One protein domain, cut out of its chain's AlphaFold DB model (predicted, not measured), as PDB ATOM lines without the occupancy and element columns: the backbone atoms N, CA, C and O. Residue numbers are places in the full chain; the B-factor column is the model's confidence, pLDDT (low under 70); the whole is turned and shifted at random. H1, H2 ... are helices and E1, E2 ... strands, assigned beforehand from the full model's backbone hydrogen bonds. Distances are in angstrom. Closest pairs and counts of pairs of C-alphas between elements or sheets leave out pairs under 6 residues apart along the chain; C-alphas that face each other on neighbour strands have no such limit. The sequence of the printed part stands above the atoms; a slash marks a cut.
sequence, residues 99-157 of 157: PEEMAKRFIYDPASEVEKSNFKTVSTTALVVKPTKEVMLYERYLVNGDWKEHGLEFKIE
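Overview. This is residues 99 to 157 of the 157 residues of an uncharacterized protein of Arabis alpina (UniProt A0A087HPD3). A narrow wall of three long antiparallel strands, E1, E2 and E3, has the short helix H1 over one face and its other face bare. The link from H1 to E1 makes a loop, of which residues 109 to 119 stand free and stick out. The printed part has 59 residues, with one named helix and three named strands in the order H1 E1 E2 E3 and a sheet order of E1 - E2 - E3; the class is mixed, helices and strands. The whole is loose, with a radius of gyration of the C-alphas of 14.0 A, and elongated, spanning 44 by 23 by 16 A.

Arrangement. Start at E2, residues 134 to 143, the inner strand of a meander, each strand the antiparallel neighbour of the one before. On one side is E1, residues 123 to 129, at 178 degrees in a hairpin; look for N 126 and O 138, within hydrogen-bond range at 2.8 A. On the other side is E3, residues 146 to 155, at 165 degrees in a second hairpin, with N 139 and O 150 at 2.8 A. H1, residues 99 to 106, is on the sheet at a height over the sheet of 7.7 A. It lies over E1 and only just over E2, where 3 of its C-alphas fall. It runs slantwise to the strands, at 39 degrees to E1 on the local plane. The closest C-alphas of H1 and E1 are those of Pro 99 and Ala 126, 5.1 A apart. In H1 every O i to N i+4 pair is within hydrogen-bond range.

Along the chain. Find C-alpha 134 at (135.336, 106.386, 86.170); from there E2 runs 28.8 A to C-alpha 143. E3 runs 30.1 A to C-alpha 155 at (135.656, 102.740, 89.126), and E1 19.7 A. H1 begins at C-alpha 99, (123.872, 109.639, 81.282), and runs 10.7 A.

Size, cuts and confidence. The C-alphas of Glu 113 and Glu 157, the two farthest apart, are 44.7 A apart. The printed part has no cut. The link from H1 to E1, 16 residues, is long; the other two are tight. Mean pLDDT of the printed part is 80.5, and residues 107 to 119 are under 70.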
ATOM      1  N   PRO A  99     124.447 110.903  81.748       86.19
ATOM      2  CA  PRO A  99     123.872 109.639  81.282       86.19
ATOM      3  C   PRO A  99     122.350 109.567  81.464       86.19
ATOM      4  O   PRO A  99     121.650 109.045  80.598       86.19
ATOM      5  N   GLU A 100     121.833 110.145  82.550       87.38
ATOM      6  CA  GLU A 100     120.399 110.275  82.805       87.38
ATOM      7  C   GLU A 100     119.693 111.100  81.724       87.38
ATOM      8  O   GLU A 100     118.715 110.636  81.134       87.38
ATOM      9  N   GLU A 101     120.184 112.308  81.441       83.44
ATOM     10  CA  GLU A 101     119.601 113.184  80.420       83.44
ATOM     11  C   GLU A 101     119.638 112.532  79.039       83.44
ATOM     12  O   GLU A 101     118.645 112.589  78.312       83.44
ATOM     13  N   MET A 102     120.744 111.864  78.693       81.25
ATOM     14  CA  MET A 102     120.842 111.100  77.450       81.25
ATOM     15  C   MET A 102     119.777 110.000  77.405       81.25
ATOM     16  O   MET A 102     118.956 109.980  76.490       81.25
ATOM     17  N   ALA A 103     119.724 109.124  78.410       82.88
ATOM     18  CA  ALA A 103     118.763 108.022  78.445       82.88
ATOM     19  C   ALA A 103     117.302 108.502  78.403       82.88
ATOM     20  O   ALA A 103     116.469 107.882  77.743       82.88
ATOM     21  N   LYS A 104     116.979 109.617  79.073       80.62
ATOM     22  CA  LYS A 104     115.627 110.195  79.074       80.62
ATOM     23  C   LYS A 104     115.258 110.826  77.730       80.62
ATOM     24  O   LYS A 104     114.110 110.683  77.324       80.62
ATOM     25  N   ARG A 105     116.203 111.464  77.026       76.50
ATOM     26  CA  ARG A 105     115.977 112.047  75.686       76.50
ATOM     27  C   ARG A 105     115.759 110.995  74.598       76.50
ATOM     28  O   ARG A 105     115.032 111.254  73.648       76.50
ATOM     29  N   PHE A 106     116.383 109.824  74.728       70.62
ATOM     30  CA  PHE A 106     116.272 108.741  73.744       70.62
ATOM     31  C   PHE A 106     115.016 107.877  73.893       70.62
ATOM     32  O   PHE A 106     114.685 107.107  72.988       70.62
ATOM     33  N   ILE A 107     114.289 108.003  75.007       63.62
ATOM     34  CA  ILE A 107     112.980 107.369  75.142       63.62
ATOM     35  C   ILE A 107     111.949 108.193  74.379       63.62
ATOM     36  O   ILE A 107     111.732 109.368  74.655       63.62
ATOM     37  N   TYR A 108     111.291 107.503  73.450       55.41
ATOM     38  CA  TYR A 108     110.073 107.890  72.749       55.41
ATOM     39  C   TYR A 108     109.148 108.760  73.622       55.41
ATOM     40  O   TYR A 108     108.582 108.277  74.607       55.41
ATOM     41  N   ASP A 109     108.968 110.024  73.237       45.97
ATOM     42  CA  ASP A 109     107.849 110.831  73.710       45.97
ATOM     43  C   ASP A 109     106.571 110.222  73.108       45.97
ATOM     44  O   ASP A 109     106.472 110.145  71.880       45.97
ATOM     45  N   PRO A 110     105.589 109.760  73.905       41.53
ATOM     46  CA  PRO A 110     104.305 109.305  73.377       41.53
ATOM     47  C   PRO A 110     103.566 110.371  72.546       41.53
ATOM     48  O   PRO A 110     102.641 110.010  71.821       41.53
ATOM     49  N   ALA A 111     103.966 111.649  72.615       40.94
ATOM     50  CA  ALA A 111     103.483 112.728  71.753       40.94
ATOM     51  C   ALA A 111     104.259 112.881  70.429       40.94
ATOM     52  O   ALA A 111     103.821 113.623  69.550       40.94
ATOM     53  N   SER A 112     105.385 112.183  70.244       48.62
ATOM     54  CA  SER A 112     106.064 112.133  68.950       48.62
ATOM     55  C   SER A 112     105.272 111.216  68.011       48.62
ATOM     56  O   SER A 112     105.235 109.993  68.162       48.62
ATOM     57  N   GLU A 113     104.587 111.818  67.038       42.34
ATOM     58  CA  GLU A 113     103.817 111.152  65.975       42.34
ATOM     59  C   GLU A 113     104.714 110.398  64.969       42.34
ATOM     60  O   GLU A 113     104.435 110.341  63.772       42.34
ATOM     61  N   VAL A 114     105.813 109.794  65.425       49.16
ATOM     62  CA  VAL A 114     106.651 108.928  64.595       49.16
ATOM     63  C   VAL A 114     106.011 107.542  64.574       49.16
ATOM     64  O   VAL A 114     106.379 106.649  65.328       49.16
ATOM     65  N   GLU A 115     104.985 107.434  63.728       43.12
ATOM     66  CA  GLU A 115     104.395 106.226  63.147       43.12
ATOM     67  C   GLU A 115     104.461 104.944  63.989       43.12
ATOM     68  O   GLU A 115     105.499 104.293  64.050       43.12
ATOM     69  N   LYS A 116     103.298 104.534  64.526       48.00
ATOM     70  CA  LYS A 116     102.854 103.148  64.822       48.00
ATOM     71  C   LYS A 116     103.945 102.068  64.730       48.00
ATOM     72  O   LYS A 116     103.871 101.131  63.935       48.00
ATOM     73  N   SER A 117     104.949 102.188  65.581       55.41
ATOM     74  CA  SER A 117     106.011 101.212  65.706       55.41
ATOM     75  C   SER A 117     105.450 100.013  66.458       55.41
ATOM     76  O   SER A 117     104.994 100.153  67.589       55.41
ATOM     77  N   ASN A 118     105.517  98.815  65.871       60.53
ATOM     78  CA  ASN A 118     105.204  97.572  66.595       60.53
ATOM     79  C   ASN A 118     106.209  97.282  67.728       60.53
ATOM     80  O   ASN A 118     106.034  96.330  68.486       60.53
ATOM     81  N   PHE A 119     107.280  98.072  67.827       65.88
ATOM     82  CA  PHE A 119     108.333  97.927  68.817       65.88
ATOM     83  C   PHE A 119     108.215  99.036  69.858       65.88
ATOM     84  O   PHE A 119     108.149 100.220  69.523       65.88
ATOM     85  N   LYS A 120     108.202  98.628  71.127       75.56
ATOM     86  CA  LYS A 120     108.195  99.509  72.292       75.56
ATOM     87  C   LYS A 120     109.541  99.398  72.997       75.56
ATOM     88  O   LYS A 120     109.960  98.292  73.334       75.56
ATOM     89  N   THR A 121     110.181 100.528  73.275       79.62
ATOM     90  CA  THR A 121     111.350 100.571  74.160       79.62
ATOM     91  C   THR A 121     110.919 100.205  75.577       79.62
ATOM     92  O   THR A 121     110.072 100.879  76.166       79.62
ATOM     93  N   VAL A 122     111.473  99.115  76.112       87.31
ATOM     94  CA  VAL A 122     111.185  98.626  77.475       87.31
ATOM     95  C   VAL A 122     112.322  98.868  78.461       87.31
ATOM     96  O   VAL A 122     112.085  98.819  79.661       87.31
ATOM     97  N   SER A 123     113.525  99.164  77.971       89.19
ATOM     98  CA  SER A 123     114.644  99.660  78.770       89.19
ATOM     99  C   SER A 123     115.513 100.597  77.929       89.19
ATOM    100  O   SER A 123     115.544 100.502  76.701       89.19
ATOM    101  N   THR A 124     116.199 101.524  78.583       89.62
ATOM    102  CA  THR A 124     117.261 102.352  78.019       89.62
ATOM    103  C   THR A 124     118.378 102.439  79.040       89.62
ATOM    104  O   THR A 124     118.153 102.854  80.174       89.62
ATOM    105  N   THR A 125     119.582 102.055  78.626       91.50
ATOM    106  CA  THR A 125     120.800 102.173  79.429       91.50
ATOM    107  C   THR A 125     121.742 103.156  78.751       91.50
ATOM    108  O   THR A 125     122.041 103.015  77.567       91.50
ATOM    109  N   ALA A 126     122.222 104.136  79.504       91.56
ATOM    110  CA  ALA A 126     123.338 104.987  79.141       91.56
ATOM    111  C   ALA A 126     124.557 104.585  79.974       91.56
ATOM    112  O   ALA A 126     124.478 104.450  81.195       91.56
ATOM    113  N   LEU A 127     125.688 104.408  79.300       92.06
ATOM    114  CA  LEU A 127     126.961 104.064  79.913       92.06
ATOM    115  C   LEU A 127     128.015 105.054  79.430       92.06
ATOM    116  O   LEU A 127     128.211 105.221  78.228       92.06
ATOM    117  N   VAL A 128     128.710 105.679  80.371       91.31
ATOM    118  CA  VAL A 128     129.870 106.525  80.099       91.31
ATOM    119  C   VAL A 128     131.063 105.935  80.819       91.31
ATOM    120  O   VAL A 128     131.015 105.702  82.024       91.31
ATOM    121  N   VAL A 129     132.146 105.727  80.079       91.00
ATOM    122  CA  VAL A 129     133.406 105.225  80.619       91.00
ATOM    123  C   VAL A 129     134.504 106.219  80.266       91.00
ATOM    124  O   VAL A 129     134.721 106.529  79.095       91.00
ATOM    125  N   LYS A 130     135.174 106.761  81.282       89.88
ATOM    126  CA  LYS A 130     136.227 107.768  81.112       89.88
ATOM    127  C   LYS A 130     137.617 107.118  81.122       89.88
ATOM    128  O   LYS A 130     137.813 106.121  81.817       89.88
ATOM    129  N   PRO A 131     138.632 107.745  80.493       89.69
ATOM    130  CA  PRO A 131     140.032 107.326  80.633       89.69
ATOM    131  C   PRO A 131     140.532 107.305  82.088       89.69
ATOM    132  O   PRO A 131     141.460 106.582  82.428       89.69
ATOM    133  N   THR A 132     139.887 108.061  82.985       91.69
ATOM    134  CA  THR A 132     140.161 108.052  84.433       91.69
ATOM    135  C   THR A 132     139.665 106.792  85.149       91.69
ATOM    136  O   THR A 132     139.784 106.705  86.375       91.69
ATOM    137  N   LYS A 133     139.117 105.825  84.400       90.19
ATOM    138  CA  LYS A 133     138.462 104.598  84.876       90.19
ATOM    139  C   LYS A 133     137.149 104.828  85.622       90.19
ATOM    140  O   LYS A 133     136.578 103.885  86.160       90.19
ATOM    141  N   GLU A 134     136.670 106.067  85.667       93.81
ATOM    142  CA  GLU A 134     135.336 106.386  86.170       93.81
ATOM    143  C   GLU A 134     134.278 105.892  85.188       93.81
ATOM    144  O   GLU A 134     134.350 106.165  83.985       93.81
ATOM    145  N   VAL A 135     133.287 105.196  85.729       92.69
ATOM    146  CA  VAL A 135     132.142 104.665  85.002       92.69
ATOM    147  C   VAL A 135     130.877 105.255  85.594       92.69
ATOM    148  O   VAL A 135     130.680 105.212  86.806       92.69
ATOM    149  N   MET A 136     130.019 105.782  84.728       94.50
ATOM    150  CA  MET A 136     128.680 106.238  85.080       94.50
ATOM    151  C   MET A 136     127.687 105.424  84.259       94.50
ATOM    152  O   MET A 136     127.710 105.465  83.027       94.50
ATOM    153  N   LEU A 137     126.837 104.671  84.943       94.12
ATOM    154  CA  LEU A 137     125.756 103.900  84.356       94.12
ATOM    155  C   LEU A 137     124.435 104.498  84.820       94.12
ATOM    156  O   LEU A 137     124.237 104.756  86.003       94.12
ATOM    157  N   TYR A 138     123.522 104.679  83.882       94.75
ATOM    158  CA  TYR A 138     122.143 105.008  84.174       94.75
ATOM    159  C   TYR A 138     121.248 104.096  83.348       94.75
ATOM    160  O   TYR A 138     121.376 104.036  82.128       94.75
ATOM    161  N   GLU A 139     120.328 103.402  83.996       93.94
ATOM    162  CA  GLU A 139     119.326 102.577  83.342       93.94
ATOM    163  C   GLU A 139     117.925 103.020  83.751       93.94
ATOM    164  O   GLU A 139     117.650 103.362  84.902       93.94
ATOM    165  N   ARG A 140     117.008 102.963  82.790       90.56
ATOM    166  CA  ARG A 140     115.577 103.100  83.010       90.56
ATOM    167  C   ARG A 140     114.837 101.979  82.299       90.56
ATOM    168  O   ARG A 140     115.013 101.816  81.100       90.56
ATOM    169  N   TYR A 141     113.967 101.261  82.999       91.56
ATOM    170  CA  TYR A 141     113.277 100.080  82.473       91.56
ATOM    171  C   TYR A 141     111.832  99.968  82.972       91.56
ATOM    172  O   TYR A 141     111.480 100.469  84.037       91.56
ATOM    173  N   LEU A 142     110.968  99.337  82.177       90.31
ATOM    174  CA  LEU A 142     109.548  99.148  82.471       90.31
ATOM    175  C   LEU A 142     109.319  97.888  83.312       90.31
ATOM    176  O   LEU A 142     109.663  96.783  82.899       90.31
ATOM    177  N   VAL A 143     108.637  98.047  84.445       92.44
ATOM    178  CA  VAL A 143     108.154  96.953  85.296       92.44
ATOM    179  C   VAL A 143     106.665  97.159  85.541       92.44
ATOM    180  O   VAL A 143     106.269  98.151  86.142       92.44
ATOM    181  N   ASN A 144     105.830  96.225  85.080       91.06
ATOM    182  CA  ASN A 144     104.368  96.271  85.243       91.06
ATOM    183  C   ASN A 144     103.704  97.578  84.756       91.06
ATOM    184  O   ASN A 144     102.669  97.980  85.273       91.06
ATOM    185  N   GLY A 145     104.289  98.233  83.747       85.50
ATOM    186  CA  GLY A 145     103.791  99.505  83.209       85.50
ATOM    187  C   GLY A 145     104.410 100.750  83.847       85.50
ATOM    188  O   GLY A 145     104.308 101.821  83.254       85.50
ATOM    189  N   ASP A 146     105.125 100.601  84.962       88.62
ATOM    190  CA  ASP A 146     105.826 101.691  85.634       88.62
ATOM    191  C   ASP A 146     107.300 101.727  85.243       88.62
ATOM    192  O   ASP A 146     107.987 100.701  85.229       88.62
ATOM    193  N   TRP A 147     107.818 102.923  84.984       88.69
ATOM    194  CA  TRP A 147     109.249 103.115  84.789       88.69
ATOM    195  C   TRP A 147     109.991 103.047  86.128       88.69
ATOM    196  O   TRP A 147     109.622 103.713  87.098       88.69
ATOM    197  N   LYS A 148     111.048 102.240  86.170       93.06
ATOM    198  CA  LYS A 148     112.046 102.185  87.240       93.06
ATOM    199  C   LYS A 148     113.352 102.758  86.710       93.06
ATOM    200  O   LYS A 148     113.653 102.602  85.532       93.06
ATOM    201  N   GLU A 149     114.085 103.442  87.574       94.12
ATOM    202  CA  GLU A 149     115.315 104.158  87.232       94.12
ATOM    203  C   GLU A 149     116.404 103.752  88.225       94.12
ATOM    204  O   GLU A 149     116.136 103.604  89.422       94.12
ATOM    205  N   HIS A 150     117.619 103.545  87.728       93.81
ATOM    206  CA  HIS A 150     118.780 103.197  88.530       93.81
ATOM    207  C   HIS A 150     120.027 103.869  87.960       93.81
ATOM    208  O   HIS A 150     120.340 103.713  86.784       93.81
ATOM    209  N   GLY A 151     120.743 104.604  88.807       94.00
ATOM    210  CA  GLY A 151     122.042 105.184  88.492       94.00
ATOM    211  C   GLY A 151     123.117 104.565  89.375       94.00
ATOM    212  O   GLY A 151     122.900 104.386  90.576       94.00
ATOM    213  N   LEU A 152     124.265 104.253  88.786       94.31
ATOM    214  CA  LEU A 152     125.426 103.726  89.483       94.31
ATOM    215  C   LEU A 152     126.695 104.401  88.968       94.31
ATOM    216  O   LEU A 152     126.945 104.452  87.765       94.31
ATOM    217  N   GLU A 153     127.532 104.841  89.899       95.31
ATOM    218  CA  GLU A 153     128.881 105.315  89.610       95.31
ATOM    219  C   GLU A 153     129.895 104.404  90.292       95.31
ATOM    220  O   GLU A 153     129.761 104.070  91.471       95.31
ATOM    221  N   PHE A 154     130.907 103.976  89.544       94.69
ATOM    222  CA  PHE A 154     131.967 103.118  90.061       94.69
ATOM    223  C   PHE A 154     133.269 103.329  89.292       94.69
ATOM    224  O   PHE A 154     133.321 104.048  88.293       94.69
ATOM    225  N   LYS A 155     134.347 102.710  89.774       93.88
ATOM    226  CA  LYS A 155     135.656 102.740  89.126       93.88
ATOM    227  C   LYS A 155     136.054 101.325  88.731       93.88
ATOM    228  O   LYS A 155     135.937 100.421  89.552       93.88
ATOM    229  N   ILE A 156     136.492 101.141  87.491       88.88
ATOM    230  CA  ILE A 156     137.049  99.859  87.035       88.88
ATOM    231  C   ILE A 156     138.536  99.777  87.399       88.88
ATOM    232  O   ILE A 156     139.224 100.800  87.407       88.88
ATOM    233  N   GLU A 157     139.008  98.579  87.747       75.12
ATOM    234  CA  GLU A 157     140.403  98.319  88.142       75.12
ATOM    235  C   GLU A 157     141.326  98.131  86.933       75.12
ATOM    236  O   GLU A 157     140.957  97.394  85.995       75.12
TER     237      GLU A 157